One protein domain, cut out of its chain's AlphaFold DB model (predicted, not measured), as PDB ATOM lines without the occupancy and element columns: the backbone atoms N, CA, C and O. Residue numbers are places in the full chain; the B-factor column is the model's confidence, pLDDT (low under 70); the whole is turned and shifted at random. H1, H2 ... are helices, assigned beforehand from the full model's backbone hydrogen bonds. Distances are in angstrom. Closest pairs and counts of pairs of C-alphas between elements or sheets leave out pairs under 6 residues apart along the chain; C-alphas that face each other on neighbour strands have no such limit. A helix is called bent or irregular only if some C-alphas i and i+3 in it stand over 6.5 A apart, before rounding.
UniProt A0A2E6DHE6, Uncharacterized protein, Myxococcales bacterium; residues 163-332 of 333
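This is residues 163 to 332 of the 333 residues of an uncharacterized protein of Myxococcales bacterium (UniProt A0A2E6DHE6). The bent helix H4 folds its two arms round the core helix H3; H2 packs on H3, H1 on H2, and residues 322 to 332 stick out. There are 170 residues printed with six named helices, H1 to H6: all helix, compact, radius of gyration of the C-alphas 17.1 A, spans 50 by 42 by 31 A.

Look at H4, residues 248 to 275, assigned as one helix by its hydrogen bonds but bent: C-alphas 263 and 266 are 8.5 A apart, between arms H4a, 248 to 263, and H4b, 266 to 275. The hub H3, residues 220 to 236, touches H4a, closest C-alphas Leu 230 and Ala 257, 5.1 A. H2, residues 199 to 215, forms hairpins with H3 and with H1, residues 163 to 178. H5, residues 286 to 301, touches H3 with residues 287 to 288 alone. H6, residues 313 to 330, touches H4a at 78 degrees, about perpendicular. O i to N i+4 pairs are within hydrogen-bond range throughout, but for H2, 12 of 13, and H4b, 5 of 6.

Find H1 beginning at C-alpha 163, (-52.633, -14.439, -18.287); H6, 26.2 A long, ends at C-alpha 330, (-7.559, 8.816, 8.539).

The printed part has no cut. The H1 to H2 link is long; pLDDT is under 70 in 35 residues.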
ATOM      1  N   SER A 163     -53.445 -15.660 -18.198       59.56
ATOM      2  CA  SER A 163     -52.633 -14.439 -18.287       59.56
ATOM      3  C   SER A 163     -51.644 -14.305 -17.119       59.56
ATOM      4  O   SER A 163     -50.475 -13.986 -17.330       59.56
ATOM      5  N   GLN A 164     -52.057 -14.636 -15.889       59.69
ATOM      6  CA  GLN A 164     -51.150 -14.670 -14.735       59.69
ATOM      7  C   GLN A 164     -50.109 -15.788 -14.839       59.69
ATOM      8  O   GLN A 164     -48.941 -15.563 -14.519       59.69
ATOM      9  N   LYS A 165     -50.494 -16.984 -15.305       67.00
ATOM     10  CA  LYS A 165     -49.547 -18.089 -15.526       67.00
ATOM     11  C   LYS A 165     -48.514 -17.750 -16.599       67.00
ATOM     12  O   LYS A 165     -47.334 -18.020 -16.390       67.00
ATOM     13  N   ASP A 166     -48.932 -17.111 -17.690       77.88
ATOM     14  CA  ASP A 166     -48.027 -16.647 -18.747       77.88
ATOM     15  C   ASP A 166     -47.108 -15.514 -18.252       77.88
ATOM     16  O   ASP A 166     -45.896 -15.553 -18.451       77.88
ATOM     17  N   GLY A 167     -47.646 -14.550 -17.496       77.31
ATOM     18  CA  GLY A 167     -46.864 -13.474 -16.881       77.31
ATOM     19  C   GLY A 167     -45.801 -13.976 -15.897       77.31
ATOM     20  O   GLY A 167     -44.654 -13.532 -15.946       77.31
ATOM     21  N   ASN A 168     -46.151 -14.943 -15.045       80.75
ATOM     22  CA  ASN A 168     -45.210 -15.558 -14.107       80.75
ATOM     23  C   ASN A 168     -44.144 -16.391 -14.826       80.75
ATOM     24  O   ASN A 168     -42.975 -16.326 -14.452       80.75
ATOM     25  N   TYR A 169     -44.514 -17.129 -15.875       83.31
ATOM     26  CA  TYR A 169     -43.549 -17.858 -16.699       83.31
ATOM     27  C   TYR A 169     -42.556 -16.907 -17.379       83.31
ATOM     28  O   TYR A 169     -41.347 -17.123 -17.312       83.31
ATOM     29  N   ARG A 170     -43.045 -15.807 -17.965       85.25
ATOM     30  CA  ARG A 170     -42.198 -14.780 -18.588       85.25
ATOM     31  C   ARG A 170     -41.274 -14.101 -17.583       85.25
ATOM     32  O   ARG A 170     -40.110 -13.879 -17.903       85.25
ATOM     33  N   LEU A 171     -41.759 -13.815 -16.374       86.69
ATOM     34  CA  LEU A 171     -40.921 -13.270 -15.306       86.69
ATOM     35  C   LEU A 171     -39.822 -14.256 -14.897       86.69
ATOM     36  O   LEU A 171     -38.667 -13.862 -14.781       86.69
ATOM     37  N   GLN A 172     -40.161 -15.532 -14.708       85.00
ATOM     38  CA  GLN A 172     -39.185 -16.571 -14.369       85.00
ATOM     39  C   GLN A 172     -38.136 -16.744 -15.471       85.00
ATOM     40  O   GLN A 172     -36.951 -16.862 -15.177       85.00
ATOM     41  N   LEU A 173     -38.540 -16.695 -16.742       85.56
ATOM     42  CA  LEU A 173     -37.611 -16.754 -17.868       85.56
ATOM     43  C   LEU A 173     -36.651 -15.554 -17.885       85.56
ATOM     44  O   LEU A 173     -35.442 -15.741 -18.042       85.56
ATOM     45  N   ALA A 174     -37.173 -14.342 -17.677       86.88
ATOM     46  CA  ALA A 174     -36.368 -13.127 -17.578       86.88
ATOM     47  C   ALA A 174     -35.381 -13.207 -16.399       86.88
ATOM     48  O   ALA A 174     -34.197 -12.916 -16.554       86.88
ATOM     49  N   LEU A 175     -35.846 -13.666 -15.230       86.62
ATOM     50  CA  LEU A 175     -35.020 -13.841 -14.032       86.62
ATOM     51  C   LEU A 175     -33.916 -14.872 -14.237       86.62
ATOM     52  O   LEU A 175     -32.765 -14.593 -13.919       86.62
ATOM     53  N   ASN A 176     -34.242 -16.031 -14.804       83.75
ATOM     54  CA  ASN A 176     -33.260 -17.072 -15.091       83.75
ATOM     55  C   ASN A 176     -32.202 -16.574 -16.079       83.75
ATOM     56  O   ASN A 176     -31.015 -16.791 -15.866       83.75
ATOM     57  N   THR A 177     -32.613 -15.831 -17.108       84.50
ATOM     58  CA  THR A 177     -31.683 -15.229 -18.074       84.50
ATOM     59  C   THR A 177     -30.781 -14.190 -17.403       84.50
ATOM     60  O   THR A 177     -29.564 -14.197 -17.595       84.50
ATOM     61  N   PHE A 178     -31.352 -13.321 -16.567       86.75
ATOM     62  CA  PHE A 178     -30.613 -12.297 -15.830       86.75
ATOM     63  C   PHE A 178     -29.595 -12.904 -14.857       86.75
ATOM     64  O   PHE A 178     -28.424 -12.521 -14.867       86.75
ATOM     65  N   LEU A 179     -30.028 -13.888 -14.069       83.44
ATOM     66  CA  LEU A 179     -29.221 -14.623 -13.096       83.44
ATOM     67  C   LEU A 179     -28.358 -15.719 -13.739       83.44
ATOM     68  O   LEU A 179     -27.708 -16.480 -13.025       83.44
ATOM     69  N   GLY A 180     -28.305 -15.814 -15.071       74.56
ATOM     70  CA  GLY A 180     -27.493 -16.813 -15.770       74.56
ATOM     71  C   GLY A 180     -27.794 -18.253 -15.341       74.56
ATOM     72  O   GLY A 180     -26.903 -19.096 -15.382       74.56
ATOM     73  N   CYS A 181     -29.021 -18.519 -14.893       71.56
ATOM     74  CA  CYS A 181     -29.485 -19.860 -14.585       71.56
ATOM     75  C   CYS A 181     -29.668 -20.599 -15.906       71.56
ATOM     76  O   CYS A 181     -30.575 -20.290 -16.682       71.56
ATOM     77  N   ASP A 182     -28.824 -21.595 -16.154       61.06
ATOM     78  CA  ASP A 182     -29.116 -22.580 -17.184       61.06
ATOM     79  C   ASP A 182     -30.329 -23.402 -16.705       61.06
ATOM     80  O   ASP A 182     -30.270 -23.991 -15.626       61.06
ATOM     81  N   PRO A 183     -31.440 -23.478 -17.459       55.59
ATOM     82  CA  PRO A 183     -32.599 -24.279 -17.060       55.59
ATOM     83  C   PRO A 183     -32.272 -25.772 -16.887       55.59
ATOM     84  O   PRO A 183     -33.064 -26.509 -16.300       55.59
ATOM     85  N   THR A 184     -31.121 -26.231 -17.387       54.88
ATOM     86  CA  THR A 184     -30.623 -27.602 -17.240       54.88
ATOM     87  C   THR A 184     -29.677 -27.796 -16.049       54.88
ATOM     88  O   THR A 184     -29.414 -28.941 -15.675       54.88
ATOM     89  N   ILE A 185     -29.200 -26.717 -15.411       54.00
ATOM     90  CA  ILE A 185     -28.253 -26.766 -14.289       54.00
ATOM     91  C   ILE A 185     -28.830 -25.960 -13.113       54.00
ATOM     92  O   ILE A 185     -28.963 -24.744 -13.211       54.00
ATOM     93  N   PRO A 186     -29.130 -26.583 -11.957       54.62
ATOM     94  CA  PRO A 186     -29.754 -25.917 -10.807       54.62
ATOM     95  C   PRO A 186     -28.765 -25.045 -10.008       54.62
ATOM     96  O   PRO A 186     -28.817 -25.002  -8.780       54.62
ATOM     97  N   TYR A 187     -27.821 -24.390 -10.683       59.75
ATOM     98  CA  TYR A 187     -26.806 -23.543 -10.073       59.75
ATOM     99  C   TYR A 187     -26.843 -22.155 -10.709       59.75
ATOM    100  O   TYR A 187     -26.713 -22.016 -11.924       59.75
ATOM    101  N   ILE A 188     -27.024 -21.135  -9.871       62.50
ATOM    102  CA  ILE A 188     -26.923 -19.729 -10.268       62.50
ATOM    103  C   ILE A 188     -25.448 -19.440 -10.536       62.50
ATOM    104  O   ILE A 188     -24.612 -19.671  -9.662       62.50
ATOM    105  N   ASP A 189     -25.118 -18.936 -11.726       66.25
ATOM    106  CA  ASP A 189     -23.745 -18.527 -12.023       66.25
ATOM    107  C   ASP A 189     -23.345 -17.365 -11.089       66.25
ATOM    108  O   ASP A 189     -23.918 -16.279 -11.169       66.25
ATOM    109  N   PRO A 190     -22.330 -17.514 -10.218       62.97
ATOM    110  CA  PRO A 190     -21.875 -16.430  -9.345       62.97
ATOM    111  C   PRO A 190     -21.297 -15.234 -10.126       62.97
ATOM    112  O   PRO A 190     -20.973 -14.196  -9.538       62.97
ATOM    113  N   ASN A 191     -21.129 -15.363 -11.447       65.19
ATOM    114  CA  ASN A 191     -20.638 -14.324 -12.344       65.19
ATOM    115  C   ASN A 191     -21.725 -13.623 -13.174       65.19
ATOM    116  O   ASN A 191     -21.358 -12.782 -14.006       65.19
ATOM    117  N   SER A 192     -23.007 -13.919 -12.959       71.88
ATOM    118  CA  SER A 192     -24.156 -13.332 -13.665       71.88
ATOM    119  C   SER A 192     -24.993 -12.413 -12.745       71.88
ATOM    120  O   SER A 192     -24.614 -12.133 -11.606       71.88
ATOM    121  N   GLY A 193     -26.114 -11.877 -13.246       81.25
ATOM    122  CA  GLY A 193     -27.034 -11.046 -12.466       81.25
ATOM    123  C   GLY A 193     -26.460  -9.679 -12.097       81.25
ATOM    124  O   GLY A 193     -26.157  -8.861 -12.973       81.25
ATOM    125  N   PHE A 194     -26.314  -9.439 -10.790       84.12
ATOM    126  CA  PHE A 194     -25.868  -8.184 -10.174       84.12
ATOM    127  C   PHE A 194     -24.361  -7.941 -10.346       84.12
ATOM    128  O   PHE A 194     -23.572  -7.871  -9.401       84.12
ATOM    129  N   LYS A 195     -23.953  -7.773 -11.601       83.25
ATOM    130  CA  LYS A 195     -22.585  -7.483 -12.023       83.25
ATOM    131  C   LYS A 195     -22.612  -6.457 -13.145       83.25
ATOM    132  O   LYS A 195     -23.499  -6.485 -13.985       83.25
ATOM    133  N   LEU A 196     -21.618  -5.572 -13.155       81.69
ATOM    134  CA  LEU A 196     -21.457  -4.507 -14.149       81.69
ATOM    135  C   LEU A 196     -19.983  -4.384 -14.553       81.69
ATOM    136  O   LEU A 196     -19.413  -3.305 -14.488       81.69
ATOM    137  N   ALA A 197     -19.291  -5.481 -14.865       77.94
ATOM    138  CA  ALA A 197     -17.861  -5.427 -15.190       77.94
ATOM    139  C   ALA A 197     -17.604  -5.105 -16.671       77.94
ATOM    140  O   ALA A 197     -16.579  -4.513 -17.002       77.94
ATOM    141  N   THR A 198     -18.531  -5.482 -17.548       79.50
ATOM    142  CA  THR A 198     -18.391  -5.432 -19.008       79.50
ATOM    143  C   THR A 198     -19.571  -4.714 -19.669       79.50
ATOM    144  O   THR A 198     -20.586  -4.462 -19.023       79.50
ATOM    145  N   SER A 199     -19.455  -4.384 -20.960       75.25
ATOM    146  CA  SER A 199     -20.581  -3.871 -21.755       75.25
ATOM    147  C   SER A 199     -21.719  -4.893 -21.858       75.25
ATOM    148  O   SER A 199     -22.878  -4.522 -21.717       75.25
ATOM    149  N   ALA A 200     -21.393  -6.182 -21.992       79.81
ATOM    150  CA  ALA A 200     -22.374  -7.269 -21.992       79.81
ATOM    151  C   ALA A 200     -23.149  -7.362 -20.664       79.81
ATOM    152  O   ALA A 200     -24.344  -7.646 -20.655       79.81
ATOM    153  N   ASP A 201     -22.493  -7.081 -19.532       82.69
ATOM    154  CA  ASP A 201     -23.180  -7.011 -18.238       82.69
ATOM    155  C   ASP A 201     -24.209  -5.864 -18.200       82.69
ATOM    156  O   ASP A 201     -25.297  -6.036 -17.650       82.69
ATOM    157  N   ILE A 202     -23.882  -4.710 -18.794       83.75
ATOM    158  CA  ILE A 202     -24.800  -3.565 -18.899       83.75
ATOM    159  C   ILE A 202     -25.972  -3.893 -19.821       83.75
ATOM    160  O   ILE A 202     -27.117  -3.692 -19.427       83.75
ATOM    161  N   GLU A 203     -25.703  -4.450 -21.000       84.62
ATOM    162  CA  GLU A 203     -26.742  -4.857 -21.951       84.62
ATOM    163  C   GLU A 203     -27.712  -5.870 -21.327       84.62
ATOM    164  O   GLU A 203     -28.928  -5.755 -21.495       84.62
ATOM    165  N   ARG A 204     -27.203  -6.821 -20.529       87.00
ATOM    166  CA  ARG A 204     -28.033  -7.778 -19.782       87.00
ATOM    167  C   ARG A 204     -28.946  -7.078 -18.774       87.00
ATOM    168  O   ARG A 204     -30.125  -7.412 -18.697       87.00
ATOM    169  N   VAL A 205     -28.422  -6.120 -18.007       89.50
ATOM    170  CA  VAL A 205     -29.211  -5.335 -17.039       89.50
ATOM    171  C   VAL A 205     -30.282  -4.503 -17.749       89.50
ATOM    172  O   VAL A 205     -31.435  -4.503 -17.324       89.50
ATOM    173  N   GLU A 206     -29.934  -3.830 -18.846       89.44
ATOM    174  CA  GLU A 206     -30.872  -3.021 -19.635       89.44
ATOM    175  C   GLU A 206     -31.970  -3.874 -20.284       89.44
ATOM    176  O   GLU A 206     -33.150  -3.517 -20.234       89.44
ATOM    177  N   THR A 207     -31.600  -5.031 -20.838       89.62
ATOM    178  CA  THR A 207     -32.548  -6.003 -21.400       89.62
ATOM    179  C   THR A 207     -33.504  -6.498 -20.321       89.62
ATOM    180  O   THR A 207     -34.718  -6.459 -20.515       89.62
ATOM    181  N   PHE A 208     -32.980  -6.859 -19.148       92.19
ATOM    182  CA  PHE A 208     -33.807  -7.302 -18.032       92.19
ATOM    183  C   PHE A 208     -34.765  -6.204 -17.543       92.19
ATOM    184  O   PHE A 208     -35.953  -6.469 -17.371       92.19
ATOM    185  N   LEU A 209     -34.298  -4.955 -17.400       92.56
ATOM    186  CA  LEU A 209     -35.145  -3.803 -17.049       92.56
ATOM    187  C   LEU A 209     -36.291  -3.595 -18.053       92.56
ATOM    188  O   LEU A 209     -37.423  -3.304 -17.655       92.56
ATOM    189  N   LYS A 210     -36.022  -3.771 -19.353       91.62
ATOM    190  CA  LYS A 210     -37.040  -3.684 -20.409       91.62
ATOM    191  C   LYS A 210     -38.074  -4.806 -20.293       91.62
ATOM    192  O   LYS A 210     -39.274  -4.552 -20.418       91.62
ATOM    193  N   GLU A 211     -37.625  -6.032 -20.044       90.75
ATOM    194  CA  GLU A 211     -38.493  -7.201 -19.903       90.75
ATOM    195  C   GLU A 211     -39.403  -7.090 -18.679       90.75
ATOM    196  O   GLU A 211     -40.626  -7.178 -18.819       90.75
ATOM    197  N   ILE A 212     -38.851  -6.808 -17.495       92.44
ATOM    198  CA  ILE A 212     -39.652  -6.659 -16.269       92.44
ATOM    199  C   ILE A 212     -40.556  -5.425 -16.316       92.44
ATOM    200  O   ILE A 212     -41.669  -5.471 -15.796       92.44
ATOM    201  N   GLY A 213     -40.143  -4.355 -17.004       90.06
ATOM    202  CA  GLY A 213     -40.990  -3.187 -17.248       90.06
ATOM    203  C   GLY A 213     -42.268  -3.539 -18.016       90.06
ATOM    204  O   GLY A 213     -43.334  -3.004 -17.724       90.06
ATOM    205  N   SER A 214     -42.206  -4.506 -18.939       90.31
ATOM    206  CA  SER A 214     -43.402  -4.997 -19.641       90.31
ATOM    207  C   SER A 214     -44.358  -5.803 -18.745       90.31
ATOM    208  O   SER A 214     -45.541  -5.925 -19.065       90.31
ATOM    209  N   LEU A 215     -43.864  -6.315 -17.613       90.69
ATOM    210  CA  LEU A 215     -44.592  -7.159 -16.656       90.69
ATOM    211  C   LEU A 215     -45.027  -6.405 -15.388       90.69
ATOM    212  O   LEU A 215     -45.761  -6.945 -14.564       90.69
ATOM    213  N   GLU A 216     -44.624  -5.143 -15.234       89.62
ATOM    214  CA  GLU A 216     -44.886  -4.306 -14.055       89.62
ATOM    215  C   GLU A 216     -46.381  -4.204 -13.707       89.62
ATOM    216  O   GLU A 216     -46.771  -4.196 -12.537       89.62
ATOM    217  N   LYS A 217     -47.247  -4.156 -14.726       87.62
ATOM    218  CA  LYS A 217     -48.699  -4.060 -14.524       87.62
ATOM    219  C   LYS A 217     -49.305  -5.356 -13.984       87.62
ATOM    220  O   LYS A 217     -50.270  -5.282 -13.229       87.62
ATOM    221  N   SER A 218     -48.755  -6.509 -14.360       86.25
ATOM    222  CA  SER A 218     -49.344  -7.827 -14.105       86.25
ATOM    223  C   SER A 218     -48.690  -8.600 -12.959       86.25
ATOM    224  O   SER A 218     -49.340  -9.484 -12.407       86.25
ATOM    225  N   SER A 219     -47.450  -8.280 -12.571       89.56
ATOM    226  CA  SER A 219     -46.718  -9.015 -11.532       89.56
ATOM    227  C   SER A 219     -46.152  -8.100 -10.436       89.56
ATOM    228  O   SER A 219     -45.287  -7.267 -10.723       89.56
ATOM    229  N   PRO A 220     -46.558  -8.281  -9.160       90.88
ATOM    230  CA  PRO A 220     -45.944  -7.597  -8.018       90.88
ATOM    231  C   PRO A 220     -44.440  -7.876  -7.901       90.88
ATOM    232  O   PRO A 220     -43.653  -6.972  -7.637       90.88
ATOM    233  N   GLN A 221     -44.013  -9.109  -8.193       90.25
ATOM    234  CA  GLN A 221     -42.594  -9.469  -8.184       90.25
ATOM    235  C   GLN A 221     -41.803  -8.682  -9.239       90.25
ATOM    236  O   GLN A 221     -40.705  -8.209  -8.959       90.25
ATOM    237  N   ALA A 222     -42.367  -8.468 -10.434       91.44
ATOM    238  CA  ALA A 222     -41.708  -7.653 -11.457       91.44
ATOM    239  C   ALA A 222     -41.478  -6.205 -10.986       91.44
ATOM    240  O   ALA A 222     -40.425  -5.634 -11.269       91.44
ATOM    241  N   ARG A 223     -42.417  -5.627 -10.218       94.25
ATOM    242  CA  ARG A 223     -42.275  -4.278  -9.639       94.25
ATOM    243  C   ARG A 223     -41.113  -4.206  -8.659       94.25
ATOM    244  O   ARG A 223     -40.255  -3.341  -8.804       94.25
ATOM    245  N   GLY A 224     -41.047  -5.134  -7.705       92.81
ATOM    246  CA  GLY A 224     -39.960  -5.130  -6.729       92.81
ATOM    247  C   GLY A 224     -38.589  -5.357  -7.385       92.81
ATOM    248  O   GLY A 224     -37.631  -4.661  -7.049       92.81
ATOM    249  N   PHE A 225     -38.491  -6.261  -8.376       92.12
ATOM    250  CA  PHE A 225     -37.242  -6.481  -9.116       92.12
ATOM    251  C   PHE A 225     -36.841  -5.241  -9.912       92.12
ATOM    252  O   PHE A 225     -35.661  -4.900  -9.950       92.12
ATOM    253  N   LYS A 226     -37.808  -4.531 -10.502       93.62
ATOM    254  CA  LYS A 226     -37.556  -3.268 -11.200       93.62
ATOM    255  C   LYS A 226     -36.940  -2.231 -10.268       93.62
ATOM    256  O   LYS A 226     -35.895  -1.682 -10.605       93.62
ATOM    257  N   VAL A 227     -37.529  -2.010  -9.091       94.75
ATOM    258  CA  VAL A 227     -36.986  -1.080  -8.084       94.75
ATOM    259  C   VAL A 227     -35.552  -1.465  -7.716       94.75
ATOM    260  O   VAL A 227     -34.645  -0.633  -7.770       94.75
ATOM    261  N   LEU A 228     -35.326  -2.742  -7.400       92.19
ATOM    262  CA  LEU A 228     -34.019  -3.238  -6.984       92.19
ATOM    263  C   LEU A 228     -32.951  -3.081  -8.072       92.19
ATOM    264  O   LEU A 228     -31.844  -2.619  -7.792       92.19
ATOM    265  N   VAL A 229     -33.268  -3.452  -9.313       92.06
ATOM    266  CA  VAL A 229     -32.315  -3.375 -10.425       92.06
ATOM    267  C   VAL A 229     -32.051  -1.929 -10.832       92.06
ATOM    268  O   VAL A 229     -30.908  -1.617 -11.155       92.06
ATOM    269  N   LEU A 230     -33.035  -1.026 -10.750       94.38
ATOM    270  CA  LEU A 230     -32.805   0.407 -10.962       94.38
ATOM    271  C   LEU A 230     -31.837   0.977  -9.917       94.38
ATOM    272  O   LEU A 230     -30.865   1.641 -10.287       94.38
ATOM    273  N   PHE A 231     -32.033   0.660  -8.632       93.62
ATOM    274  CA  PHE A 231     -31.097   1.063  -7.583       93.62
ATOM    275  C   PHE A 231     -29.705   0.486  -7.802       93.62
ATOM    276  O   PHE A 231     -28.718   1.223  -7.748       93.62
ATOM    277  N   PHE A 232     -29.606  -0.816  -8.072       91.62
ATOM    278  CA  PHE A 232     -28.330  -1.460  -8.360       91.62
ATOM    279  C   PHE A 232     -27.640  -0.794  -9.545       91.62
ATOM    280  O   PHE A 232     -26.500  -0.350  -9.423       91.62
ATOM    281  N   TYR A 233     -28.333  -0.652 -10.669       91.44
ATOM    282  CA  TYR A 233     -27.738  -0.107 -11.872       91.44
ATOM    283  C   TYR A 233     -27.297   1.343 -11.666       91.44
ATOM    284  O   TYR A 233     -26.118   1.654 -11.844       91.44
ATOM    285  N   GLY A 234     -28.194   2.207 -11.180       91.56
ATOM    286  CA  GLY A 234     -27.907   3.618 -10.941       91.56
ATOM    287  C   GLY A 234     -26.762   3.834  -9.947       91.56
ATOM    288  O   GLY A 234     -25.826   4.580 -10.227       91.56
ATOM    289  N   THR A 235     -26.745   3.141  -8.806       90.50
ATOM    290  CA  THR A 235     -25.685   3.334  -7.790       90.50
ATOM    291  C   THR A 235     -24.295   2.893  -8.263       90.50
ATOM    292  O   THR A 235     -23.278   3.400  -7.766       90.50
ATOM    293  N   HIS A 236     -24.231   2.000  -9.252       87.88
ATOM    294  CA  HIS A 236     -22.988   1.440  -9.783       87.88
ATOM    295  C   HIS A 236     -22.490   2.112 -11.069       87.88
ATOM    296  O   HIS A 236     -21.353   1.855 -11.483       87.88
ATOM    297  N   LEU A 237     -23.271   3.025 -11.657       85.75
ATOM    298  CA  LEU A 237     -22.769   3.959 -12.664       85.75
ATOM    299  C   LEU A 237     -21.793   4.967 -12.043       85.75
ATOM    300  O   LEU A 237     -21.886   5.319 -10.858       85.75
ATOM    301  N   ARG A 238     -20.848   5.471 -12.846       82.88
ATOM    302  CA  ARG A 238     -19.960   6.564 -12.414       82.88
ATOM    303  C   ARG A 238     -20.770   7.829 -12.160       82.88
ATOM    304  O   ARG A 238     -21.695   8.129 -12.905       82.88
ATOM    305  N   SER A 239     -20.416   8.554 -11.102       84.50
ATOM    306  CA  SER A 239     -21.112   9.788 -10.718       84.50
ATOM    307  C   SER A 239     -20.780  10.975 -11.619       84.50
ATOM    308  O   SER A 239     -21.587  11.894 -11.719       84.50
ATOM    309  N   GLN A 240     -19.623  10.940 -12.282       81.62
ATOM    310  CA  GLN A 240     -19.181  11.983 -13.196       81.62
ATOM    311  C   GLN A 240     -19.042  11.455 -14.623       81.62
ATOM    312  O   GLN A 240     -18.731  10.275 -14.825       81.62
ATOM    313  N   ASP A 241     -19.269  12.339 -15.589       76.44
ATOM    314  CA  ASP A 241     -18.953  12.117 -16.996       76.44
ATOM    315  C   ASP A 241     -17.444  12.306 -17.282       76.44
ATOM    316  O   ASP A 241     -16.631  12.553 -16.385       76.44
ATOM    317  N   ILE A 242     -17.047  12.187 -18.552       73.50
ATOM    318  CA  ILE A 242     -15.648  12.349 -18.992       73.50
ATOM    319  C   ILE A 242     -15.119  13.794 -18.876       73.50
ATOM    320  O   ILE A 242     -13.918  14.030 -19.007       73.50
ATOM    321  N   PHE A 243     -15.995  14.766 -18.634       76.25
ATOM    322  CA  PHE A 243     -15.674  16.182 -18.473       76.25
ATOM    323  C   PHE A 243     -15.861  16.671 -17.026       76.25
ATOM    324  O   PHE A 243     -15.707  17.862 -16.763       76.25
ATOM    325  N   GLY A 244     -16.131  15.764 -16.080       77.31
ATOM    326  CA  GLY A 244     -16.315  16.069 -14.661       77.31
ATOM    327  C   GLY A 244     -17.711  16.584 -14.288       77.31
ATOM    328  O   GLY A 244     -17.946  16.867 -13.110       77.31
ATOM    329  N   GLY A 245     -18.628  16.685 -15.255       79.69
ATOM    330  CA  GLY A 245     -20.038  16.994 -15.039       79.69
ATOM    331  C   GLY A 245     -20.774  15.851 -14.343       79.69
ATOM    332  O   GLY A 245     -20.272  14.729 -14.270       79.69
ATOM    333  N   ILE A 246     -21.963  16.130 -13.801       84.12
ATOM    334  CA  ILE A 246     -22.824  15.094 -13.211       84.12
ATOM    335  C   ILE A 246     -23.266  14.139 -14.322       84.12
ATOM    336  O   ILE A 246     -23.695  14.572 -15.386       84.12
ATOM    337  N   ASN A 247     -23.195  12.834 -14.063       83.81
ATOM    338  CA  ASN A 247     -23.744  11.839 -14.976       83.81
ATOM    339  C   ASN A 247     -25.285  11.899 -14.962       83.81
ATOM    340  O   ASN A 247     -25.922  11.337 -14.068       83.81
ATOM    341  N   GLU A 248     -25.876  12.571 -15.951       85.12
ATOM    342  CA  GLU A 248     -27.330  12.763 -16.065       85.12
ATOM    343  C   GLU A 248     -28.089  11.437 -16.135       85.12
ATOM    344  O   GLU A 248     -29.100  11.259 -15.460       85.12
ATOM    345  N   ARG A 249     -27.557  10.454 -16.867       84.88
ATOM    346  CA  ARG A 249     -28.149   9.117 -16.949       84.88
ATOM    347  C   ARG A 249     -28.243   8.446 -15.584       84.88
ATOM    348  O   ARG A 249     -29.244   7.801 -15.273       84.88
ATOM    349  N   LYS A 250     -27.203   8.590 -14.761       89.81
ATOM    350  CA  LYS A 250     -27.215   8.094 -13.383       89.81
ATOM    351  C   LYS A 250     -28.277   8.809 -12.552       89.81
ATOM    352  O   LYS A 250     -28.993   8.145 -11.811       89.81
ATOM    353  N   GLU A 251     -28.380  10.128 -12.679       90.50
ATOM    354  CA  GLU A 251     -29.386  10.925 -11.970       90.50
ATOM    355  C   GLU A 251     -30.808  10.469 -12.329       90.50
ATOM    356  O   GLU A 251     -31.596  10.188 -11.429       90.50
ATOM    357  N   VAL A 252     -31.107  10.295 -13.621       90.38
ATOM    358  CA  VAL A 252     -32.407   9.798 -14.104       90.38
ATOM    359  C   VAL A 252     -32.712   8.412 -13.540       90.38
ATOM    360  O   VAL A 252     -33.766   8.217 -12.946       90.38
ATOM    361  N   LEU A 253     -31.777   7.460 -13.638       93.00
ATOM    362  CA  LEU A 253     -31.986   6.102 -13.122       93.00
ATOM    363  C   LEU A 253     -32.238   6.072 -11.612       93.00
ATOM    364  O   LEU A 253     -33.058   5.289 -11.139       93.00
ATOM    365  N   LEU A 254     -31.523   6.903 -10.848       94.25
ATOM    366  CA  LEU A 254     -31.714   6.987  -9.404       94.25
ATOM    367  C   LEU A 254     -33.042   7.657  -9.044       94.25
ATOM    368  O   LEU A 254     -33.703   7.196  -8.118       94.25
ATOM    369  N   LYS A 255     -33.466   8.687  -9.784       93.00
ATOM    370  CA  LYS A 255     -34.799   9.281  -9.627       93.00
ATOM    371  C   LYS A 255     -35.898   8.265  -9.939       93.00
ATOM    372  O   LYS A 255     -36.771   8.059  -9.101       93.00
ATOM    373  N   ASP A 256     -35.798   7.551 -11.058       93.56
ATOM    374  CA  ASP A 256     -36.741   6.490 -11.430       93.56
ATOM    375  C   ASP A 256     -36.797   5.382 -10.363       93.56
ATOM    376  O   ASP A 256     -37.872   4.859 -10.054       93.56
ATOM    377  N   ALA A 257     -35.648   5.029  -9.770       94.94
ATOM    378  CA  ALA A 257     -35.567   4.062  -8.677       94.94
ATOM    379  C   ALA A 257     -36.315   4.550  -7.429       94.94
ATOM    380  O   ALA A 257     -37.115   3.803  -6.869       94.94
ATOM    381  N   LEU A 258     -36.090   5.800  -7.014       94.81
ATOM    382  CA  LEU A 258     -36.722   6.409  -5.839       94.81
ATOM    383  C   LEU A 258     -38.231   6.610  -6.036       94.81
ATOM    384  O   LEU A 258     -39.015   6.321  -5.133       94.81
ATOM    385  N   GLU A 259     -38.658   7.034  -7.226       93.62
ATOM    386  CA  GLU A 259     -40.076   7.139  -7.579       93.62
ATOM    387  C   GLU A 259     -40.754   5.764  -7.559       93.62
ATOM    388  O   GLU A 259     -41.842   5.603  -6.997       93.62
ATOM    389  N   SER A 260     -40.096   4.749  -8.125       93.31
ATOM    390  CA  SER A 260     -40.601   3.375  -8.107       93.31
ATOM    391  C   SER A 260     -40.625   2.805  -6.685       93.31
ATOM    392  O   SER A 260     -41.573   2.113  -6.329       93.31
ATOM    393  N   PHE A 261     -39.637   3.130  -5.848       94.12
ATOM    394  CA  PHE A 261     -39.584   2.731  -4.439       94.12
ATOM    395  C   PHE A 261     -40.723   3.347  -3.622       94.12
ATOM    396  O   PHE A 261     -41.368   2.640  -2.853       94.12
ATOM    397  N   ASN A 262     -41.039   4.628  -3.840       91.94
ATOM    398  CA  ASN A 262     -42.195   5.273  -3.211       91.94
ATOM    399  C   ASN A 262     -43.520   4.573  -3.565       91.94
ATOM    400  O   ASN A 262     -44.449   4.579  -2.761       91.94
ATOM    401  N   ARG A 263     -43.631   4.003  -4.774       92.69
ATOM    402  CA  ARG A 263     -44.850   3.328  -5.252       92.69
ATOM    403  C   ARG A 263     -44.933   1.855  -4.858       92.69
ATOM    404  O   ARG A 263     -46.028   1.381  -4.584       92.69
ATOM    405  N   TYR A 264     -43.804   1.149  -4.879       94.38
ATOM    406  CA  TYR A 264     -43.728  -0.316  -4.813       94.38
ATOM    407  C   TYR A 264     -42.760  -0.810  -3.728       94.38
ATOM    408  O   TYR A 264     -42.091  -1.837  -3.878       94.38
ATOM    409  N   GLY A 265     -42.613  -0.035  -2.649       89.62
ATOM    410  CA  GLY A 265     -41.673  -0.325  -1.568       89.62
ATOM    411  C   GLY A 265     -41.946  -1.666  -0.884       89.62
ATOM    412  O   GLY A 265     -41.004  -2.393  -0.574       89.62
ATOM    413  N   GLU A 266     -43.214  -2.039  -0.698       90.88
ATOM    414  CA  GLU A 266     -43.587  -3.331  -0.106       90.88
ATOM    415  C   GLU A 266     -43.116  -4.507  -0.973       90.88
ATOM    416  O   GLU A 266     -42.479  -5.439  -0.472       90.88
ATOM    417  N   GLU A 267     -43.350  -4.442  -2.288       92.44
ATOM    418  CA  GLU A 267     -42.876  -5.457  -3.226       92.44
ATOM    419  C   GLU A 267     -41.344  -5.516  -3.277       92.44
ATOM    420  O   GLU A 267     -40.774  -6.607  -3.327       92.44
ATOM    421  N   PHE A 268     -40.662  -4.368  -3.217       90.56
ATOM    422  CA  PHE A 268     -39.201  -4.304  -3.138       90.56
ATOM    423  C   PHE A 268     -38.662  -5.071  -1.922       90.56
ATOM    424  O   PHE A 268     -37.808  -5.948  -2.082       90.56
ATOM    425  N   TRP A 269     -39.193  -4.814  -0.722       87.88
ATOM    426  CA  TRP A 269     -38.731  -5.486   0.499       87.88
ATOM    427  C   TRP A 269     -38.983  -6.994   0.470       87.88
ATOM    428  O   TRP A 269     -38.131  -7.762   0.922       87.88
ATOM    429  N   SER A 270     -40.101  -7.430  -0.124       87.19
ATOM    430  CA  SER A 270     -40.411  -8.858  -0.278       87.19
ATOM    431  C   SER A 270     -39.362  -9.624  -1.100       87.19
ATOM    432  O   SER A 270     -39.129 -10.807  -0.862       87.19
ATOM    433  N   ILE A 271     -38.694  -8.942  -2.036       85.38
ATOM    434  CA  ILE A 271     -37.695  -9.537  -2.932       85.38
ATOM    435  C   ILE A 271     -36.296  -9.442  -2.347       85.38
ATOM    436  O   ILE A 271     -35.553 -10.419  -2.417       85.38
ATOM    437  N   VAL A 272     -35.928  -8.308  -1.747       79.12
ATOM    438  CA  VAL A 272     -34.605  -8.146  -1.120       79.12
ATOM    439  C   VAL A 272     -34.368  -9.230  -0.068       79.12
ATOM    440  O   VAL A 272     -33.311  -9.857  -0.078       79.12
ATOM    441  N   GLY A 273     -35.381  -9.543   0.750       70.25
ATOM    442  CA  GLY A 273     -35.296 -10.632   1.729       70.25
ATOM    443  C   GLY A 273     -35.069 -12.021   1.113       70.25
ATOM    444  O   GLY A 273     -34.558 -12.911   1.781       70.25
ATOM    445  N   SER A 274     -35.399 -12.218  -0.168       68.81
ATOM    446  CA  SER A 274     -35.153 -13.481  -0.884       68.81
ATOM    447  C   SER A 274     -33.762 -13.584  -1.526       68.81
ATOM    448  O   SER A 274     -33.338 -14.682  -1.883       68.81
ATOM    449  N   LEU A 275     -33.048 -12.461  -1.676       65.56
ATOM    450  CA  LEU A 275     -31.756 -12.384  -2.372       65.56
ATOM    451  C   LEU A 275     -30.551 -12.384  -1.426       65.56
ATOM    452  O   LEU A 275     -29.426 -12.581  -1.885       65.56
ATOM    453  N   GLU A 276     -30.780 -12.208  -0.123       52.88
ATOM    454  CA  GLU A 276     -29.758 -12.230   0.929       52.88
ATOM    455  C   GLU A 276     -28.805 -13.450   0.870       52.88
ATOM    456  O   GLU A 276     -27.608 -13.257   1.083       52.88
ATOM    457  N   PRO A 277     -29.235 -14.675   0.481       53.66
ATOM    458  CA  PRO A 277     -28.315 -15.803   0.333       53.66
ATOM    459  C   PRO A 277     -27.559 -15.867  -1.008       53.66
ATOM    460  O   PRO A 277     -26.700 -16.733  -1.162       53.66
ATOM    461  N   LEU A 278     -27.880 -15.031  -2.007       52.09
ATOM    462  CA  LEU A 278     -27.513 -15.303  -3.408       52.09
ATOM    463  C   LEU A 278     -26.368 -14.457  -3.979       52.09
ATOM    464  O   LEU A 278     -25.780 -14.857  -4.982       52.09
ATOM    465  N   HIS A 279     -25.981 -13.334  -3.362       56.44
ATOM    466  CA  HIS A 279     -24.966 -12.439  -3.942       56.44
ATOM    467  C   HIS A 279     -24.062 -11.785  -2.878       56.44
ATOM    468  O   HIS A 279     -24.185 -10.605  -2.557       56.44
ATOM    469  N   GLU A 280     -23.105 -12.567  -2.372       46.59
ATOM    470  CA  GLU A 280     -22.144 -12.260  -1.293       46.59
ATOM    471  C   GLU A 280     -21.041 -11.230  -1.619       46.59
ATOM    472  O   GLU A 280     -20.071 -11.128  -0.870       46.59
ATOM    473  N   ARG A 281     -21.102 -10.451  -2.710       57.72
ATOM    474  CA  ARG A 281     -20.041  -9.445  -2.917       57.72
ATOM    475  C   ARG A 281     -20.189  -8.328  -1.875       57.72
ATOM    476  O   ARG A 281     -21.151  -7.561  -1.969       57.72
ATOM    477  N   PRO A 282     -19.246  -8.183  -0.919       60.28
ATOM    478  CA  PRO A 282     -19.361  -7.174   0.126       60.28
ATOM    479  C   PRO A 282     -19.368  -5.785  -0.516       60.28
ATOM    480  O   PRO A 282     -18.546  -5.504  -1.393       60.28
ATOM    481  N   GLY A 283     -20.292  -4.920  -0.105       67.62
ATOM    482  CA  GLY A 283     -20.335  -3.529  -0.557       67.62
ATOM    483  C   GLY A 283     -21.154  -3.230  -1.813       67.62
ATOM    484  O   GLY A 283     -21.251  -2.062  -2.190       67.62
ATOM    485  N   VAL A 284     -21.753  -4.234  -2.469       72.62
ATOM    486  CA  VAL A 284     -22.688  -3.989  -3.588       72.62
ATOM    487  C   VAL A 284     -23.963  -3.312  -3.081       72.62
ATOM    488  O   VAL A 284     -24.443  -2.349  -3.675       72.62
ATOM    489  N   TRP A 285     -24.485  -3.788  -1.954       83.00
ATOM    490  CA  TRP A 285     -25.741  -3.307  -1.383       83.00
ATOM    491  C   TRP A 285     -25.570  -2.031  -0.552       83.00
ATOM    492  O   TRP A 285     -26.498  -1.227  -0.506       83.00
ATOM    493  N   ASP A 286     -24.383  -1.790   0.016       83.62
ATOM    494  CA  ASP A 286     -24.090  -0.640   0.887       83.62
ATOM    495  C   ASP A 286     -24.486   0.689   0.233       83.62
ATOM    496  O   ASP A 286     -25.203   1.484   0.827       83.62
ATOM    497  N   LYS A 287     -24.137   0.893  -1.046       85.62
ATOM    498  CA  LYS A 287     -24.484   2.129  -1.773       85.62
ATOM    499  C   LYS A 287     -25.987   2.338  -1.939       85.62
ATOM    500  O   LYS A 287     -26.433   3.479  -2.031       85.62
ATOM    501  N   ILE A 288     -26.748   1.252  -2.059       89.56
ATOM    502  CA  ILE A 288     -28.207   1.300  -2.188       89.56
ATOM    503  C   ILE A 288     -28.810   1.635  -0.829       89.56
ATOM    504  O   ILE A 288     -29.635   2.540  -0.743       89.56
ATOM    505  N   VAL A 289     -28.350   0.962   0.230       88.81
ATOM    506  CA  VAL A 289     -28.771   1.234   1.609       88.81
ATOM    507  C   VAL A 289     -28.472   2.685   1.983       88.81
ATOM    508  O   VAL A 289     -29.370   3.391   2.433       88.81
ATOM    509  N   ASP A 290     -27.258   3.165   1.713       88.75
ATOM    510  CA  ASP A 290     -26.854   4.543   1.989       88.75
ATOM    511  C   ASP A 290     -27.732   5.560   1.269       88.75
ATOM    512  O   ASP A 290     -28.104   6.569   1.867       88.75
ATOM    513  N   LEU A 291     -28.065   5.308  -0.002       91.62
ATOM    514  CA  LEU A 291     -28.939   6.179  -0.778       91.62
ATOM    515  C   LEU A 291     -30.367   6.192  -0.220       91.62
ATOM    516  O   LEU A 291     -30.959   7.263  -0.114       91.62
ATOM    517  N   ILE A 292     -30.921   5.026   0.123       92.06
ATOM    518  CA  ILE A 292     -32.281   4.919   0.668       92.06
ATOM    519  C   ILE A 292     -32.357   5.627   2.024       92.06
ATOM    520  O   ILE A 292     -33.274   6.412   2.242       92.06
ATOM    521  N   LEU A 293     -31.374   5.420   2.907       91.88
ATOM    522  CA  LEU A 293     -31.308   6.107   4.198       91.88
ATOM    523  C   LEU A 293     -31.197   7.628   4.024       91.88
ATOM    524  O   LEU A 293     -31.946   8.372   4.649       91.88
ATOM    525  N   ASP A 294     -30.317   8.090   3.131       92.88
ATOM    526  CA  ASP A 294     -30.168   9.516   2.809       92.88
ATOM    527  C   ASP A 294     -31.464  10.159   2.313       92.88
ATOM    528  O   ASP A 294     -31.779  11.306   2.650       92.88
ATOM    529  N   TYR A 295     -32.208   9.408   1.505       93.12
ATOM    530  CA  TYR A 295     -33.480   9.829   0.961       93.12
ATOM    531  C   TYR A 295     -34.580   9.857   2.029       93.12
ATOM    532  O   TYR A 295     -35.341  10.820   2.089       93.12
ATOM    533  N   CYS A 296     -34.633   8.867   2.923       91.19
ATOM    534  CA  CYS A 296     -35.543   8.876   4.068       91.19
ATOM    535  C   CYS A 296     -35.275  10.067   5.003       91.19
ATOM    536  O   CYS A 296     -36.221  10.753   5.397       91.19
ATOM    537  N   ASP A 297     -34.006  10.363   5.302       91.00
ATOM    538  CA  ASP A 297     -33.613  11.538   6.092       91.00
ATOM    539  C   ASP A 297     -34.062  12.839   5.410       91.00
ATOM    540  O   ASP A 297     -34.575  13.761   6.051       91.00
ATOM    541  N   TRP A 298     -33.902  12.913   4.086       92.56
ATOM    542  CA  TRP A 298     -34.344  14.061   3.301       92.56
ATOM    543  C   TRP A 298     -35.865  14.220   3.306       92.56
ATOM    544  O   TRP A 298     -36.338  15.335   3.522       92.56
ATOM    545  N   LEU A 299     -36.627  13.135   3.134       90.00
ATOM    546  CA  LEU A 299     -38.092  13.155   3.207       90.00
ATOM    547  C   LEU A 299     -38.581  13.623   4.581       90.00
ATOM    548  O   LEU A 299     -39.517  14.417   4.662       90.00
ATOM    549  N   ALA A 300     -37.932  13.177   5.660       88.94
ATOM    550  CA  ALA A 300     -38.263  13.605   7.016       88.94
ATOM    551  C   ALA A 300     -38.009  15.110   7.227       88.94
ATOM    552  O   ALA A 300     -38.813  15.788   7.869       88.94
ATOM    553  N   ALA A 301     -36.923  15.643   6.660       88.44
ATOM    554  CA  ALA A 301     -36.583  17.064   6.736       88.44
ATOM    555  C   ALA A 301     -37.422  17.955   5.797       88.44
ATOM    556  O   ALA A 301     -37.599  19.139   6.080       88.44
ATOM    557  N   ASN A 302     -37.948  17.401   4.700       86.31
ATOM    558  CA  ASN A 302     -38.658  18.128   3.641       86.31
ATOM    559  C   ASN A 302     -40.104  17.645   3.482       86.31
ATOM    560  O   ASN A 302     -40.620  17.556   2.372       86.31
ATOM    561  N   SER A 303     -40.791  17.384   4.596       73.00
ATOM    562  CA  SER A 303     -42.155  16.828   4.628       73.00
ATOM    563  C   SER A 303     -43.223  17.637   3.868       73.00
ATOM    564  O   SER A 303     -44.325  17.139   3.658       73.00
ATOM    565  N   LEU A 304     -42.907  18.866   3.444       64.25
ATOM    566  CA  LEU A 304     -43.782  19.758   2.679       64.25
ATOM    567  C   LEU A 304     -43.500  19.765   1.163       64.25
ATOM    568  O   LEU A 304     -44.364  20.203   0.405       64.25
ATOM    569  N   SER A 305     -42.330  19.292   0.709       64.25
ATOM    570  CA  SER A 305     -42.007  19.131  -0.717       64.25
ATOM    571  C   SER A 305     -41.843  17.648  -1.024       64.25
ATOM    572  O   SER A 305     -40.813  17.042  -0.745       64.25
ATOM    573  N   HIS A 306     -42.866  17.051  -1.633       66.44
ATOM    574  CA  HIS A 306     -42.751  15.718  -2.229       66.44
ATOM    575  C   HIS A 306     -42.174  15.768  -3.648       66.44
ATOM    576  O   HIS A 306     -42.257  14.779  -4.378       66.44
ATOM    577  N   ASN A 307     -41.630  16.915  -4.070       81.50
ATOM    578  CA  ASN A 307     -41.045  17.022  -5.390       81.50
ATOM    579  C   ASN A 307     -39.664  16.361  -5.399       81.50
ATOM    580  O   ASN A 307     -38.692  16.905  -4.880       81.50
ATOM    581  N   LEU A 308     -39.583  15.183  -6.017       84.31
ATOM    582  CA  LEU A 308     -38.333  14.443  -6.174       84.31
ATOM    583  C   LEU A 308     -37.290  15.228  -6.987       84.31
ATOM    584  O   LEU A 308     -36.100  14.937  -6.903       84.31
ATOM    585  N   ASP A 309     -37.703  16.248  -7.745       84.06
ATOM    586  CA  ASP A 309     -36.768  17.083  -8.496       84.06
ATOM    587  C   ASP A 309     -35.816  17.900  -7.625       84.06
ATOM    588  O   ASP A 309     -34.705  18.193  -8.071       84.06
ATOM    589  N   ASP A 310     -36.204  18.177  -6.379       87.12
ATOM    590  CA  ASP A 310     -35.366  18.865  -5.394       87.12
ATOM    591  C   ASP A 310     -34.318  17.921  -4.761       87.12
ATOM    592  O   ASP A 310     -33.412  18.359  -4.045       87.12
ATOM    593  N   TYR A 311     -34.421  16.612  -5.021       90.00
ATOM    594  CA  TYR A 311     -33.494  15.599  -4.531       90.00
ATOM    595  C   TYR A 311     -32.428  15.258  -5.583       90.00
ATOM    596  O   TYR A 311     -32.660  14.486  -6.512       90.00
ATOM    597  N   HIS A 312     -31.223  15.810  -5.412       91.00
ATOM    598  CA  HIS A 312     -30.074  15.561  -6.293       91.00
ATOM    599  C   HIS A 312     -29.290  14.303  -5.888       91.00
ATOM    600  O   HIS A 312     -28.271  14.385  -5.187       91.00
ATOM    601  N   ALA A 313     -29.757  13.132  -6.324       89.81
ATOM    602  CA  ALA A 313     -29.278  11.831  -5.853       89.81
ATOM    603  C   ALA A 313     -27.769  11.619  -6.080       89.81
ATOM    604  O   ALA A 313     -27.057  11.167  -5.178       89.81
ATOM    605  N   VAL A 314     -27.245  11.968  -7.260       89.25
ATOM    606  CA  VAL A 314     -25.826  11.761  -7.590       89.25
ATOM    607  C   VAL A 314     -24.919  12.645  -6.742       89.25
ATOM    608  O   VAL A 314     -23.901  12.165  -6.233       89.25
ATOM    609  N   LYS A 315     -25.292  13.914  -6.549       89.31
ATOM    610  CA  LYS A 315     -24.510  14.862  -5.748       89.31
ATOM    611  C   LYS A 315     -24.396  14.391  -4.297       89.31
ATOM    612  O   LYS A 315     -23.289  14.333  -3.763       89.31
ATOM    613  N   ARG A 316     -25.511  13.973  -3.691       89.69
ATOM    614  CA  ARG A 316     -25.533  13.480  -2.304       89.69
ATOM    615  C   ARG A 316     -24.729  12.190  -2.133       89.69
ATOM    616  O   ARG A 316     -23.958  12.064  -1.181       89.69
ATOM    617  N   LEU A 317     -24.807  11.267  -3.099       86.31
ATOM    618  CA  LEU A 317     -23.960  10.068  -3.111       86.31
ATOM    619  C   LEU A 317     -22.465  10.406  -3.177       86.31
ATOM    620  O   LEU A 317     -21.667   9.768  -2.492       86.31
ATOM    621  N   MET A 318     -22.066  11.390  -3.993       85.56
ATOM    622  CA  MET A 318     -20.668  11.832  -4.074       85.56
ATOM    623  C   MET A 318     -20.183  12.438  -2.754       85.56
ATOM    624  O   MET A 318     -19.094  12.096  -2.289       85.56
ATOM    625  N   GLU A 319     -20.994  13.297  -2.134       87.19
ATOM    626  CA  GLU A 319     -20.688  13.911  -0.838       87.19
ATOM    627  C   GLU A 319     -20.472  12.834   0.236       87.19
ATOM    628  O   GLU A 319     -19.431  12.827   0.897       87.19
ATOM    629  N   ARG A 320     -21.366  11.844   0.336       80.50
ATOM    630  CA  ARG A 320     -21.219  10.727   1.285       80.50
ATOM    631  C   ARG A 320     -19.978   9.868   1.018       80.50
ATOM    632  O   ARG A 320     -19.206   9.612   1.942       80.50
ATOM    633  N   GLN A 321     -19.724   9.488  -0.235       75.88
ATOM    634  CA  GLN A 321     -18.546   8.683  -0.598       75.88
ATOM    635  C   GLN A 321     -17.227   9.394  -0.271       75.88
ATOM    636  O   GLN A 321     -16.264   8.747   0.148       75.88
ATOM    637  N   SER A 322     -17.175  10.720  -0.427       76.12
ATOM    638  CA  SER A 322     -15.991  11.512  -0.080       76.12
ATOM    639  C   SER A 322     -15.696  11.488   1.427       76.12
ATOM    640  O   SER A 322     -14.542  11.323   1.833       76.12
ATOM    641  N   VAL A 323     -16.740  11.547   2.263       73.69
ATOM    642  CA  VAL A 323     -16.633  11.476   3.728       73.69
ATOM    643  C   VAL A 323     -16.141  10.098   4.172       73.69
ATOM    644  O   VAL A 323     -15.262  10.001   5.031       73.69
ATOM    645  N   GLU A 324     -16.654   9.024   3.574       67.38
ATOM    646  CA  GLU A 324     -16.206   7.666   3.894       67.38
ATOM    647  C   GLU A 324     -14.755   7.404   3.488       67.38
ATOM    648  O   GLU A 324     -13.996   6.798   4.249       67.38
ATOM    649  N   GLN A 325     -14.343   7.877   2.309       66.06
ATOM    650  CA  GLN A 325     -12.955   7.765   1.863       66.06
ATOM    651  C   GLN A 325     -12.010   8.542   2.785       66.06
ATOM    652  O   GLN A 325     -10.956   8.011   3.137       66.06
ATOM    653  N   GLY A 326     -12.414   9.733   3.242       61.06
ATOM    654  CA  GLY A 326     -11.675  10.521   4.231       61.06
ATOM    655  C   GLY A 326     -11.535   9.826   5.590       61.06
ATOM    656  O   GLY A 326     -10.464   9.841   6.189       61.06
ATOM    657  N   ARG A 327     -12.586   9.143   6.063       59.00
ATOM    658  CA  ARG A 327     -12.531   8.349   7.307       59.00
ATOM    659  C   ARG A 327     -11.629   7.120   7.176       59.00
ATOM    660  O   ARG A 327     -10.923   6.758   8.112       59.00
ATOM    661  N   ARG A 328     -11.637   6.459   6.016       57.22
ATOM    662  CA  ARG A 328     -10.788   5.284   5.760       57.22
ATOM    663  C   ARG A 328      -9.313   5.652   5.613       57.22
ATOM    664  O   ARG A 328      -8.467   4.859   6.019       57.22
ATOM    665  N   SER A 329      -8.995   6.816   5.050       50.72
ATOM    666  CA  SER A 329      -7.616   7.308   4.980       50.72
ATOM    667  C   SER A 329      -7.104   7.764   6.347       50.72
ATOM    668  O   SER A 329      -5.977   7.419   6.686       50.72
ATOM    669  N   SER A 330      -7.937   8.411   7.173       49.25
ATOM    670  CA  SER A 330      -7.559   8.816   8.539       49.25
ATOM    671  C   SER A 330      -7.359   7.650   9.511       49.25
ATOM    672  O   SER A 330      -6.701   7.810  10.527       49.25
ATOM    673  N   LEU A 331      -7.949   6.482   9.235       46.00
ATOM    674  CA  LEU A 331      -7.742   5.255  10.020       46.00
ATOM    675  C   LEU A 331      -6.489   4.469   9.597       46.00
ATOM    676  O   LEU A 331      -6.132   3.490  10.247       46.00
ATOM    677  N   ARG A 332      -5.860   4.848   8.478       45.72
ATOM    678  CA  ARG A 332      -4.642   4.212   7.943       45.72
ATOM    679  C   ARG A 332      -3.384   5.066   8.127       45.72
ATOM    680  O   ARG A 332      -2.291   4.544   7.913       45.72
TER     681      ARG A 332